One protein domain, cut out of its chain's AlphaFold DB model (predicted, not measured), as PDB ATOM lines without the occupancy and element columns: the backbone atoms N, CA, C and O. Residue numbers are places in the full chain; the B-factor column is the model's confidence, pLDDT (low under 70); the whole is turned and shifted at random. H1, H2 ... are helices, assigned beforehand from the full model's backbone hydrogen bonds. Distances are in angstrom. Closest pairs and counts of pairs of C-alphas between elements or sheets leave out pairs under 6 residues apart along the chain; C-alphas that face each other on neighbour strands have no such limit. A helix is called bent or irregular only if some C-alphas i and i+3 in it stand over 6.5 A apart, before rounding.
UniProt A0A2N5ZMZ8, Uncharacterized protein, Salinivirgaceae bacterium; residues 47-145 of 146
ATOM      1  N   GLU A  47     357.149 308.020 381.880       94.31
ATOM      2  CA  GLU A  47     356.438 307.567 380.685       94.31
ATOM      3  C   GLU A  47     357.286 306.571 379.883       94.31
ATOM      4  O   GLU A  47     356.815 305.488 379.529       94.31
ATOM      5  N   THR A  48     358.556 306.896 379.645       94.06
ATOM      6  CA  THR A  48     359.520 306.051 378.937       94.06
ATOM      7  C   THR A  48     359.766 304.759 379.707       94.06
ATOM      8  O   THR A  48     359.705 303.680 379.118       94.06
ATOM      9  N   TYR A  49     359.949 304.828 381.030       94.69
ATOM     10  CA  TYR A  49     360.047 303.641 381.881       94.69
ATOM     11  C   TYR A  49     358.813 302.737 381.740       94.69
ATOM     12  O   TYR A  49     358.944 301.516 381.611       94.69
ATOM     13  N   CYS A  50     357.610 303.320 381.749       94.81
ATOM     14  CA  CYS A  50     356.367 302.563 381.629       94.81
ATOM     15  C   CYS A  50     356.217 301.925 380.246       94.81
ATOM     16  O   CYS A  50     355.828 300.760 380.173       94.81
ATOM     17  N   LYS A  51     356.585 302.630 379.169       94.69
ATOM     18  CA  LYS A  51     356.616 302.081 377.802       94.69
ATOM     19  C   LYS A  51     357.579 300.901 377.694       94.69
ATOM     20  O   LYS A  51     357.175 299.831 377.245       94.69
ATOM     21  N   ILE A  52     358.810 301.057 378.188       95.06
ATOM     22  CA  ILE A  52     359.804 299.973 378.236       95.06
ATOM     23  C   ILE A  52     359.251 298.783 379.027       95.06
ATOM     24  O   ILE A  52     359.290 297.650 378.555       95.06
ATOM     25  N   SER A  53     358.692 299.032 380.214       94.06
ATOM     26  CA  SER A  53     358.128 297.978 381.064       94.06
ATOM     27  C   SER A  53     356.969 297.241 380.392       94.06
ATOM     28  O   SER A  53     356.878 296.021 380.522       94.06
ATOM     29  N   ASN A  54     356.097 297.948 379.673       95.19
ATOM     30  CA  ASN A  54     354.990 297.344 378.936       95.19
ATOM     31  C   ASN A  54     355.500 296.500 377.754       95.19
ATOM     32  O   ASN A  54     355.036 295.376 377.583       95.19
ATOM     33  N   GLU A  55     356.491 296.980 376.992       97.06
ATOM     34  CA  GLU A  55     357.109 296.200 375.908       97.06
ATOM     35  C   GLU A  55     357.793 294.927 376.431       97.06
ATOM     36  O   GLU A  55     357.594 293.854 375.866       97.06
ATOM     37  N   LEU A  56     358.532 295.009 377.542       96.12
ATOM     38  CA  LEU A  56     359.163 293.843 378.176       96.12
ATOM     39  C   LEU A  56     358.125 292.846 378.712       96.12
ATOM     40  O   LEU A  56     358.276 291.635 378.537       96.12
ATOM     41  N   ARG A  57     357.044 293.342 379.334       95.75
ATOM     42  CA  ARG A  57     355.915 292.510 379.783       95.75
ATOM     43  C   ARG A  57     355.264 291.790 378.610       95.75
ATOM     44  O   ARG A  57     355.057 290.583 378.696       95.75
ATOM     45  N   ALA A  58     354.970 292.503 377.526       97.12
ATOM     46  CA  ALA A  58     354.358 291.927 376.334       97.12
ATOM     47  C   ALA A  58     355.290 290.911 375.658       97.12
ATOM     48  O   ALA A  58     354.845 289.815 375.317       97.12
ATOM     49  N   LEU A  59     356.590 291.216 375.545       98.00
ATOM     50  CA  LEU A  59     357.598 290.281 375.043       98.00
ATOM     51  C   LEU A  59     357.537 288.967 375.827       98.00
ATOM     52  O   LEU A  59     357.354 287.898 375.242       98.00
ATOM     53  N   LEU A  60     357.632 289.041 377.155       97.94
ATOM     54  CA  LEU A  60     357.591 287.852 377.991       97.94
ATOM     55  C   LEU A  60     356.247 287.129 377.869       97.94
ATOM     56  O   LEU A  60     356.227 285.944 377.547       97.94
ATOM     57  N   MET A  61     355.133 287.815 378.104       98.19
ATOM     58  CA  MET A  61     353.835 287.166 378.285       98.19
ATOM     59  C   MET A  61     353.180 286.728 376.980       98.19
ATOM     60  O   MET A  61     352.633 285.628 376.915       98.19
ATOM     61  N   GLU A  62     353.249 287.546 375.934       97.62
ATOM     62  CA  GLU A  62     352.550 287.273 374.676       97.62
ATOM     63  C   GLU A  62     353.375 286.370 373.751       97.62
ATOM     64  O   GLU A  62     352.810 285.553 373.024       97.62
ATOM     65  N   LYS A  63     354.712 286.465 373.792       98.12
ATOM     66  CA  LYS A  63     355.581 285.753 372.840       98.12
ATOM     67  C   LYS A  63     356.327 284.554 373.424       98.12
ATOM     68  O   LYS A  63     356.546 283.569 372.703       98.12
ATOM     69  N   TYR A  64     356.739 284.616 374.690       98.25
ATOM     70  CA  TYR A  64     357.683 283.644 375.250       98.25
ATOM     71  C   TYR A  64     357.139 282.790 376.394       98.25
ATOM     72  O   TYR A  64     357.579 281.651 376.539       98.25
ATOM     73  N   TRP A  65     356.157 283.260 377.161       98.25
ATOM     74  CA  TRP A  65     355.720 282.578 378.379       98.25
ATOM     75  C   TRP A  65     355.245 281.152 378.105       98.25
ATOM     76  O   TRP A  65     355.734 280.217 378.733       98.25
ATOM     77  N   GLN A  66     354.411 280.947 377.083       97.94
ATOM     78  CA  GLN A  66     353.950 279.604 376.696       97.94
ATOM     79  C   GLN A  66     355.089 278.669 376.256       97.94
ATOM     80  O   GLN A  66     354.958 277.451 376.324       97.94
ATOM     81  N   LYS A  67     356.228 279.221 375.825       97.88
ATOM     82  CA  LYS A  67     357.411 278.445 375.436       97.88
ATOM     83  C   LYS A  67     358.300 278.093 376.629       97.88
ATOM     84  O   LYS A  67     359.077 277.149 376.516       97.88
ATOM     85  N   PHE A  68     358.193 278.831 377.734       98.12
ATOM     86  CA  PHE A  68     358.946 278.615 378.974       98.12
ATOM     87  C   PHE A  68     358.164 277.836 380.030       98.12
ATOM     88  O   PHE A  68     358.753 277.112 380.835       98.12
ATOM     89  N   LYS A  69     356.840 277.992 380.051       96.69
ATOM     90  CA  LYS A  69     355.958 277.388 381.043       96.69
ATOM     91  C   LYS A  69     356.134 275.870 381.058       96.69
ATOM     92  O   LYS A  69     356.088 275.210 380.026       96.69
ATOM     93  N   GLY A  70     356.379 275.328 382.249       96.25
ATOM     94  CA  GLY A  70     356.608 273.895 382.456       96.25
ATOM     95  C   GLY A  70     357.966 273.358 381.986       96.25
ATOM     96  O   GLY A  70     358.258 272.209 382.286       96.25
ATOM     97  N   LYS A  71     358.812 274.158 381.322       97.69
ATOM     98  CA  LYS A  71     360.129 273.707 380.848       97.69
ATOM     99  C   LYS A  71     361.240 273.952 381.868       97.69
ATOM    100  O   LYS A  71     361.187 274.900 382.668       97.69
ATOM    101  N   THR A  72     362.248 273.091 381.822       97.44
ATOM    102  CA  THR A  72     363.562 273.289 382.441       97.44
ATOM    103  C   THR A  72     364.428 274.218 381.586       97.44
ATOM    104  O   THR A  72     364.076 274.543 380.451       97.44
ATOM    105  N   TYR A  73     365.558 274.668 382.138       96.94
ATOM    106  CA  TYR A  73     366.507 275.494 381.394       96.94
ATOM    107  C   TYR A  73     367.085 274.739 380.188       96.94
ATOM    108  O   TYR A  73     367.035 275.263 379.080       96.94
ATOM    109  N   GLU A  74     367.517 273.486 380.362       97.44
ATOM    110  CA  GLU A  74     368.091 272.685 379.269       97.44
ATOM    111  C   GLU A  74     367.143 272.524 378.076       97.44
ATOM    112  O   GLU A  74     367.565 272.611 376.926       97.44
ATOM    113  N   GLU A  75     365.847 272.351 378.337       98.06
ATOM    114  CA  GLU A  75     364.821 272.210 377.294       98.06
ATOM    115  C   GLU A  75     364.490 273.527 376.576       98.06
ATOM    116  O   GLU A  75     363.838 273.521 375.527       98.06
ATOM    117  N   ALA A  76     364.857 274.665 377.165       97.81
ATOM    118  CA  ALA A  76     364.445 275.987 376.712       97.81
ATOM    119  C   ALA A  76     365.614 276.944 376.445       97.81
ATOM    120  O   ALA A  76     365.353 278.092 376.095       97.81
ATOM    121  N   LYS A  77     366.875 276.517 376.576       97.50
ATOM    122  CA  LYS A  77     368.042 277.410 376.529       97.50
ATOM    123  C   LYS A  77     368.174 278.199 375.229       97.50
ATOM    124  O   LYS A  77     368.407 279.401 375.290       97.50
ATOM    125  N   ASP A  78     367.892 277.587 374.079       98.06
ATOM    126  CA  ASP A  78     367.909 278.287 372.785       98.06
ATOM    127  C   ASP A  78     366.775 279.320 372.688       98.06
ATOM    128  O   ASP A  78     366.939 280.427 372.180       98.06
ATOM    129  N   ILE A  79     365.601 278.990 373.237       98.00
ATOM    130  CA  ILE A  79     364.457 279.908 373.300       98.00
ATOM    131  C   ILE A  79     364.773 281.071 374.248       98.00
ATOM    132  O   ILE A  79     364.423 282.214 373.963       98.00
ATOM    133  N   TYR A  80     365.437 280.781 375.365       97.75
ATOM    134  CA  TYR A  80     365.867 281.770 376.341       97.75
ATOM    135  C   TYR A  80     366.958 282.685 375.776       97.75
ATOM    136  O   TYR A  80     366.890 283.891 375.985       97.75
ATOM    137  N   ALA A  81     367.902 282.158 374.991       97.94
ATOM    138  CA  ALA A  81     368.874 282.968 374.261       97.94
ATOM    139  C   ALA A  81     368.177 283.951 373.305       97.94
ATOM    140  O   ALA A  81     368.430 285.151 373.389       97.94
ATOM    141  N   ASN A  82     367.209 283.480 372.510       98.19
ATOM    142  CA  ASN A  82     366.415 284.348 371.632       98.19
ATOM    143  C   ASN A  82     365.623 285.412 372.416       98.19
ATOM    144  O   ASN A  82     365.520 286.552 371.978       98.19
ATOM    145  N   TYR A  83     365.058 285.056 373.577       98.25
ATOM    146  CA  TYR A  83     364.403 286.029 374.458       98.25
ATOM    147  C   TYR A  83     365.376 287.126 374.901       98.25
ATOM    148  O   TYR A  83     365.026 288.299 374.834       98.25
ATOM    149  N   LEU A  84     366.597 286.766 375.311       97.25
ATOM    150  CA  LEU A  84     367.602 287.736 375.750       97.25
ATOM    151  C   LEU A  84     368.054 288.665 374.617       97.25
ATOM    152  O   LEU A  84     368.300 289.841 374.876       97.25
ATOM    153  N   GLU A  85     368.154 288.169 373.382       98.06
ATOM    154  CA  GLU A  85     368.476 288.996 372.212       98.06
ATOM    155  C   GLU A  85     367.377 290.022 371.909       98.06
ATOM    156  O   GLU A  85     367.668 291.191 371.652       98.06
ATOM    157  N   GLU A  86     366.107 289.616 371.977       98.25
ATOM    158  CA  GLU A  86     364.984 290.534 371.768       98.25
ATOM    159  C   GLU A  86     364.809 291.522 372.927       98.25
ATOM    160  O   GLU A  86     364.512 292.695 372.704       98.25
ATOM    161  N   GLU A  87     365.054 291.078 374.160       96.50
ATOM    162  CA  GLU A  87     365.088 291.944 375.339       96.50
ATOM    163  C   GLU A  87     366.178 293.023 375.197       96.50
ATOM    164  O   GLU A  87     365.934 294.209 375.419       96.50
ATOM    165  N   ASP A  88     367.373 292.629 374.747       96.12
ATOM    166  CA  ASP A  88     368.484 293.542 374.463       96.12
ATOM    167  C   ASP A  88     368.163 294.521 373.322       96.12
ATOM    168  O   ASP A  88     368.526 295.698 373.385       96.12
ATOM    169  N   ALA A  89     367.415 294.083 372.306       96.75
ATOM    170  CA  ALA A  89     366.936 294.962 371.243       96.75
ATOM    171  C   ALA A  89     365.982 296.052 371.770       96.75
ATOM    172  O   ALA A  89     366.095 297.206 371.344       96.75
ATOM    173  N   ILE A  90     365.099 295.728 372.724       96.25
ATOM    174  CA  ILE A  90     364.247 296.722 373.398       96.25
ATOM    175  C   ILE A  90     365.120 297.715 374.171       96.25
ATOM    176  O   ILE A  90     364.955 298.923 374.012       96.25
ATOM    177  N   PHE A  91     366.103 297.254 374.948       94.12
ATOM    178  CA  PHE A  91     366.999 298.170 375.666       94.12
ATOM    179  C   PHE A  91     367.757 299.105 374.718       94.12
ATOM    180  O   PHE A  91     367.773 300.320 374.926       94.12
ATOM    181  N   LYS A  92     368.296 298.575 373.615       93.75
ATOM    182  CA  LYS A  92     368.985 299.363 372.582       93.75
ATOM    183  C   LYS A  92     368.081 300.394 371.912       93.75
ATOM    184  O   LYS A  92     368.550 301.505 371.653       93.75
ATOM    185  N   LYS A  93     366.814 300.050 371.643       94.50
ATOM    186  CA  LYS A  93     365.801 300.962 371.080       94.50
ATOM    187  C   LYS A  93     365.631 302.215 371.943       94.50
ATOM    188  O   LYS A  93     365.504 303.302 371.391       94.50
ATOM    189  N   TYR A  94     365.688 302.061 373.265       92.94
ATOM    190  CA  TYR A  94     365.511 303.142 374.242       92.94
ATOM    191  C   TYR A  94     366.826 303.712 374.801       92.94
ATOM    192  O   TYR A  94     366.810 304.503 375.738       92.94
ATOM    193  N   GLY A  95     367.981 303.309 374.261       92.00
ATOM    194  CA  GLY A  95     369.282 303.794 374.735       92.00
ATOM    195  C   GLY A  95     369.649 303.351 376.158       92.00
ATOM    196  O   GLY A  95     370.461 304.010 376.804       92.00
ATOM    197  N   ILE A  96     369.078 302.245 376.646       90.75
ATOM    198  CA  ILE A  96     369.393 301.668 377.957       90.75
ATOM    199  C   ILE A  96     370.649 300.803 377.832       90.75
ATOM    200  O   ILE A  96     370.632 299.750 377.200       90.75
ATOM    201  N   GLU A  97     371.748 301.249 378.438       87.81
ATOM    202  CA  GLU A  97     373.032 300.530 378.417       87.81
ATOM    203  C   GLU A  97     373.153 299.519 379.562       87.81
ATOM    204  O   GLU A  97     373.787 298.475 379.412       87.81
ATOM    205  N   ASN A  98     372.533 299.814 380.709       87.06
ATOM    206  CA  ASN A  98     372.567 298.962 381.887       87.06
ATOM    207  C   ASN A  98     371.147 298.670 382.378       87.06
ATOM    208  O   ASN A  98     370.406 299.574 382.752       87.06
ATOM    209  N   LYS A  99     370.777 297.387 382.447       84.56
ATOM    210  CA  LYS A  99     369.457 296.951 382.936       84.56
ATOM    211  C   LYS A  99     369.195 297.382 384.387       84.56
ATOM    212  O   LYS A  99     368.042 297.549 384.784       84.56
ATOM    213  N   LEU A 100     370.254 297.601 385.174       86.88
ATOM    214  CA  LEU A 100     370.154 298.121 386.539       86.88
ATOM    215  C   LEU A 100     369.625 299.558 386.589       86.88
ATOM    216  O   LEU A 100     369.065 299.942 387.619       86.88
ATOM    217  N   ASP A 101     369.734 300.325 385.501       86.88
ATOM    218  CA  ASP A 101     369.213 301.692 385.429       86.88
ATOM    219  C   ASP A 101     367.687 301.686 385.607       86.88
ATOM    220  O   ASP A 101     367.162 302.454 386.408       86.88
ATOM    221  N   LEU A 102     366.978 300.738 384.979       90.31
ATOM    222  CA  LEU A 102     365.527 300.584 385.143       90.31
ATOM    223  C   LEU A 102     365.147 300.174 386.567       90.31
ATOM    224  O   LEU A 102     364.218 300.733 387.145       90.31
ATOM    225  N   SER A 103     365.872 299.221 387.160       88.19
ATOM    226  CA  SER A 103     365.593 298.797 388.538       88.19
ATOM    227  C   SER A 103     365.830 299.928 389.539       88.19
ATOM    228  O   SER A 103     365.097 300.045 390.523       88.19
ATOM    229  N   SER A 104     366.864 300.737 389.311       89.62
ATOM    230  CA  SER A 104     367.197 301.880 390.161       89.62
ATOM    231  C   SER A 104     366.151 302.977 390.008       89.62
ATOM    232  O   SER A 104     365.665 303.501 391.008       89.62
ATOM    233  N   TYR A 105     365.734 303.245 388.770       92.88
ATOM    234  CA  TYR A 105     364.682 304.201 388.457       92.88
ATOM    235  C   TYR A 105     363.359 303.839 389.129       92.88
ATOM    236  O   TYR A 105     362.806 304.651 389.863       92.88
ATOM    237  N   PHE A 106     362.902 302.592 388.976       92.38
ATOM    238  CA  PHE A 106     361.680 302.110 389.623       92.38
ATOM    239  C   PHE A 106     361.714 302.284 391.138       92.38
ATOM    240  O   PHE A 106     360.724 302.672 391.742       92.38
ATOM    241  N   ARG A 107     362.859 302.012 391.772       91.19
ATOM    242  CA  ARG A 107     362.996 302.141 393.224       91.19
ATOM    243  C   ARG A 107     362.877 303.593 393.693       91.19
ATOM    244  O   ARG A 107     362.366 303.824 394.786       91.19
ATOM    245  N   ILE A 108     363.373 304.541 392.900       94.62
ATOM    246  CA  ILE A 108     363.328 305.973 393.217       94.62
ATOM    247  C   ILE A 108     361.934 306.546 392.924       94.62
ATOM    248  O   ILE A 108     361.414 307.293 393.745       94.62
ATOM    249  N   HIS A 109     361.317 306.144 391.811       93.81
ATOM    250  CA  HIS A 109     360.059 306.692 391.283       93.81
ATOM    251  C   HIS A 109     358.871 305.728 391.418       93.81
ATOM    252  O   HIS A 109     357.965 305.710 390.587       93.81
ATOM    253  N   PHE A 110     358.900 304.861 392.434       93.50
ATOM    254  CA  PHE A 110     357.944 303.761 392.591       93.50
ATOM    255  C   PHE A 110     356.491 304.244 392.549       93.50
ATOM    256  O   PHE A 110     355.674 303.675 391.832       93.50
ATOM    257  N   LYS A 111     356.186 305.314 393.292       95.00
ATOM    258  CA  LYS A 111     354.824 305.847 393.394       95.00
ATOM    259  C   LYS A 111     354.361 306.439 392.072       95.00
ATOM    260  O   LYS A 111     353.268 306.124 391.622       95.00
ATOM    261  N   GLU A 112     355.201 307.249 391.438       95.69
ATOM    262  CA  GLU A 112     354.889 307.896 390.167       95.69
ATOM    263  C   GLU A 112     354.677 306.862 389.057       95.69
ATOM    264  O   GLU A 112     353.771 307.005 388.240       95.69
ATOM    265  N   VAL A 113     355.470 305.787 389.052       94.81
ATOM    266  CA  VAL A 113     355.290 304.663 388.130       94.81
ATOM    267  C   VAL A 113     353.973 303.933 388.389       94.81
ATOM    268  O   VAL A 113     353.254 303.658 387.430       94.81
ATOM    269  N   GLU A 114     353.638 303.611 389.642       93.31
ATOM    270  CA  GLU A 114     352.369 302.943 389.968       93.31
ATOM    271  C   GLU A 114     351.158 303.801 389.582       93.31
ATOM    272  O   GLU A 114     350.232 303.307 388.937       93.31
ATOM    273  N   GLU A 115     351.182 305.093 389.911       95.06
ATOM    274  CA  GLU A 115     350.125 306.042 389.557       95.06
ATOM    275  C   GLU A 115     349.986 306.193 388.037       95.06
ATOM    276  O   GLU A 115     348.870 306.206 387.513       95.06
ATOM    277  N   PHE A 116     351.104 306.262 387.309       94.75
ATOM    278  CA  PHE A 116     351.079 306.327 385.851       94.75
ATOM    279  C   PHE A 116     350.519 305.035 385.243       94.75
ATOM    280  O   PHE A 116     349.638 305.094 384.387       94.75
ATOM    281  N   GLN A 117     350.986 303.862 385.687       91.00
ATOM    282  CA  GLN A 117     350.528 302.572 385.160       91.00
ATOM    283  C   GLN A 117     349.051 302.308 385.452       91.00
ATOM    284  O   GLN A 117     348.354 301.822 384.565       91.00
ATOM    285  N   ALA A 118     348.550 302.694 386.628       91.25
ATOM    286  CA  ALA A 118     347.136 302.555 386.981       91.25
ATOM    287  C   ALA A 118     346.195 303.332 386.041       91.25
ATOM    288  O   ALA A 118     345.034 302.957 385.883       91.25
ATOM    289  N   ASN A 119     346.694 304.396 385.405       91.00
ATOM    290  CA  ASN A 119     345.942 305.224 384.463       91.00
ATOM    291  C   ASN A 119     346.318 304.970 382.992       91.00
ATOM    292  O   ASN A 119     345.741 305.589 382.097       91.00
ATOM    293  N   ASN A 120     347.281 304.086 382.720       88.44
ATOM    294  CA  ASN A 120     347.775 303.836 381.372       88.44
ATOM    295  C   ASN A 120     346.943 302.731 380.688       88.44
ATOM    296  O   ASN A 120     347.021 301.576 381.108       88.44
ATOM    297  N   PRO A 121     346.201 303.026 379.600       85.62
ATOM    298  CA  PRO A 121     345.376 302.031 378.907       85.62
ATOM    299  C   PRO A 121     346.188 300.921 378.222       85.62
ATOM    300  O   PRO A 121     345.639 299.873 377.891       85.62
ATOM    301  N   GLU A 122     347.485 301.134 377.994       87.19
ATOM    302  CA  GLU A 122     348.387 300.118 377.446       87.19
ATOM    303  C   GLU A 122     348.918 299.164 378.524       87.19
ATOM    304  O   GLU A 122     349.522 298.139 378.197       87.19
ATOM    305  N   HIS A 123     348.720 299.486 379.809       90.00
ATOM    306  CA  HIS A 123     349.122 298.603 380.887       90.00
ATOM    307  C   HIS A 123     348.219 297.371 380.922       90.00
ATOM    308  O   HIS A 123     347.015 297.456 381.158       90.00
ATOM    309  N   LYS A 124     348.822 296.207 380.685       90.00
ATOM    310  CA  LYS A 124     348.150 294.915 380.783       90.00
ATOM    311  C   LYS A 124     348.633 294.174 382.022       90.00
ATOM    312  O   LYS A 124     349.827 293.884 382.164       90.00
ATOM    313  N   ASP A 125     347.680 293.810 382.870       88.31
ATOM    314  CA  ASP A 125     347.901 292.891 383.977       88.31
ATOM    315  C   ASP A 125     347.710 291.455 383.503       88.31
ATOM    316  O   ASP A 125     346.606 291.021 383.174       88.31
ATOM    317  N   TYR A 126     348.808 290.705 383.462       92.06
ATOM    318  CA  TYR A 126     348.771 289.276 383.184       92.06
ATOM    319  C   TYR A 126     348.823 288.515 384.506       92.06
ATOM    320  O   TYR A 126     349.781 288.660 385.266       92.06
ATOM    321  N   GLU A 127     347.824 287.669 384.751       95.12
ATOM    322  CA  GLU A 127     347.693 286.873 385.979       95.12
ATOM    323  C   GLU A 127     348.968 286.066 386.293       95.12
ATOM    324  O   GLU A 127     349.454 286.060 387.421       95.12
ATOM    325  N   GLU A 128     349.575 285.466 385.265       96.75
ATOM    326  CA  GLU A 128     350.761 284.610 385.397       96.75
ATOM    327  C   GLU A 128     352.099 285.371 385.317       96.75
ATOM    328  O   GLU A 128     353.162 284.755 385.229       96.75
ATOM    329  N   TYR A 129     352.094 286.711 385.328       95.69
ATOM    330  CA  TYR A 129     353.325 287.489 385.134       95.69
ATOM    331  C   TYR A 129     354.387 287.206 386.205       95.69
ATOM    332  O   TYR A 129     355.580 287.118 385.906       95.69
ATOM    333  N   ASN A 130     353.964 287.023 387.458       94.94
ATOM    334  CA  ASN A 130     354.883 286.710 388.550       94.94
ATOM    335  C   ASN A 130     355.550 285.340 388.365       94.94
ATOM    336  O   ASN A 130     356.759 285.219 388.575       94.94
ATOM    337  N   ASP A 131     354.805 284.341 387.893       97.38
ATOM    338  CA  ASP A 131     355.339 283.006 387.608       97.38
ATOM    339  C   ASP A 131     356.334 283.047 386.447       97.38
ATOM    340  O   ASP A 131     357.414 282.450 386.518       97.38
ATOM    341  N   ALA A 132     356.021 283.821 385.405       97.50
ATOM    342  CA  ALA A 132     356.919 284.042 384.280       97.50
ATOM    343  C   ALA A 132     358.240 284.690 384.720       97.50
ATOM    344  O   ALA A 132     359.316 284.226 384.332       97.50
ATOM    345  N   LYS A 133     358.193 285.698 385.601       95.88
ATOM    346  CA  LYS A 133     359.401 286.312 386.177       95.88
ATOM    347  C   LYS A 133     360.235 285.321 386.987       95.88
ATOM    348  O   LYS A 133     361.453 285.277 386.820       95.88
ATOM    349  N   LEU A 134     359.604 284.521 387.847       97.00
ATOM    350  CA  LEU A 134     360.308 283.501 388.633       97.00
ATOM    351  C   LEU A 134     360.978 282.459 387.730       97.00
ATOM    352  O   LEU A 134     362.108 282.045 387.992       97.00
ATOM    353  N   LYS A 135     360.325 282.085 386.624       97.56
ATOM    354  CA  LYS A 135     360.906 281.195 385.618       97.56
ATOM    355  C   LYS A 135     362.151 281.808 384.966       97.56
ATOM    356  O   LYS A 135     363.173 281.125 384.918       97.56
ATOM    357  N   LEU A 136     362.114 283.077 384.549       97.00
ATOM    358  CA  LEU A 136     363.302 283.761 384.014       97.00
ATOM    359  C   LEU A 136     364.455 283.807 385.026       97.00
ATOM    360  O   LEU A 136     365.594 283.540 384.654       97.00
ATOM    361  N   ILE A 137     364.170 284.070 386.307       96.12
ATOM    362  CA  ILE A 137     365.185 284.028 387.376       96.12
ATOM    363  C   ILE A 137     365.803 282.629 387.471       96.12
ATOM    364  O   ILE A 137     367.022 282.501 387.531       96.12
ATOM    365  N   SER A 138     364.984 281.572 387.430       96.75
ATOM    366  CA  SER A 138     365.493 280.196 387.471       96.75
ATOM    367  C   SER A 138     366.404 279.867 386.281       96.75
ATOM    368  O   SER A 138     367.430 279.216 386.462       96.75
ATOM    369  N   PHE A 139     366.076 280.364 385.083       97.56
ATOM    370  CA  PHE A 139     366.896 280.183 383.882       97.56
ATOM    371  C   PHE A 139     368.198 280.979 383.953       97.56
ATOM    372  O   PHE A 139     369.250 280.449 383.609       97.56
ATOM    373  N   ALA A 140     368.155 282.220 384.441       95.50
ATOM    374  CA  ALA A 140     369.351 283.027 384.662       95.50
ATOM    375  C   ALA A 140     370.313 282.361 385.659       95.50
ATOM    376  O   ALA A 140     371.512 282.295 385.395       95.50
ATOM    377  N   SER A 141     369.786 281.817 386.761       96.38
ATOM    378  CA  SER A 141     370.581 281.072 387.740       96.38
ATOM    379  C   SER A 141     371.199 279.813 387.135       96.38
ATOM    380  O   SER A 141     372.394 279.598 387.309       96.38
ATOM    381  N   ALA A 142     370.425 279.012 386.395       95.44
ATOM    382  CA  ALA A 142     370.929 277.799 385.747       95.44
ATOM    383  C   ALA A 142     372.048 278.109 384.739       95.44
ATOM    384  O   ALA A 142     373.123 277.527 384.830       95.44
ATOM    385  N   LYS A 143     371.844 279.108 383.869       94.19
ATOM    386  CA  LYS A 143     372.857 279.589 382.919       94.19
ATOM    387  C   LYS A 143     374.161 280.029 383.595       94.19
ATOM    388  O   LYS A 143     375.227 279.869 383.027       94.19
ATOM    389  N   SER A 144     374.090 280.619 384.792       92.81
ATOM    390  CA  SER A 144     375.287 281.075 385.523       92.81
ATOM    391  C   SER A 144     376.135 279.944 386.118       92.81
ATOM    392  O   SER A 144     377.234 280.209 386.600       92.81
ATOM    393  N   MET A 145     375.612 278.715 386.125       90.00
ATOM    394  CA  MET A 145     376.286 277.520 386.636       90.00
ATOM    395  C   MET A 145     376.896 276.650 385.526       90.00
ATOM    396  O   MET A 145     377.560 275.667 385.854       90.00
TER     397      MET A 145
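AT A GLANCE: This is residues 47 to 145 of the 146 residues of an uncharacterized protein of Salinivirgaceae bacterium (UniProt A0A2N5ZMZ8). What shape do these atoms make? Two long kinked helices, H1 and H2, lie side by side as a helical hairpin, and H5 crosses over both near the hairpin's link. H3 and H4 lie at the other end of the hairpin, on the same side as H5. What is it made of? The printed part has 99 residues with five named helices, H1 to H5 in that order, and no named strand; its class is all helix. How large is it? It is compact, with a radius of gyration of the C-alphas of 14.1 A and spans of 39 by 29 by 21 A.

IN THESE COORDINATES: Where do the long helices run? H1, residues 47 to 68, begins at C-alpha 47 (356.438, 307.567, 380.685) and is 29.1 A long; H2, residues 73 to 93, is 27.5 A. Both are irregular: C-alphas 63 and 66 are 7.4 A apart, and C-alphas 75 and 78 are 8.2 A apart. What follows? H3, residues 99 to 108, is 15.0 A; H4, residues 110 to 119, is 14.6 A; H5, residues 129 to 143, is 21.2 A and ends at C-alpha 143 (372.857, 279.589, 382.919).

HOW THE PARTS SIT: What does the hub, H1, touch? It touches H2 at a shallow tilt of 21 degrees, opposite ways, the closest C-alphas being Phe 68 and Ala 76, 6.5 A apart. With residues 47 to 50 alone it touches H4, about perpendicular at 75 degrees, the closest C-alphas being Cys 50 and Gln 117, 6.8 A. How does H5 sit? It touches H1 at 74 degrees, about perpendicular, with the C-alphas of Trp 65 and Ala 132 closest at 6.2 A; it touches H2 at 72 degrees, only just about perpendicular, with those of Tyr 73 and Phe 139 closest at 5.3 A. And H3? It is close but not clearly touching H1, with the C-alphas of Tyr 49 and Leu 102 closest at 7.1 A, and apart from H5. Are the backbones helical? In H5 every O i to N i+4 pair is within hydrogen-bond range; in H1 15 of 18, H2 15 of 17, H3 5 of 6 and H4 5 of 6 are.

THE WHOLE: How far does it reach? The two C-alphas farthest apart, Asn 119 and Met 145, are 41.1 A apart. Are there cuts or long links? The printed part has no cut; the H4 to H5 link is short, the others tight. Is confidence low anywhere? No printed residue is under 70.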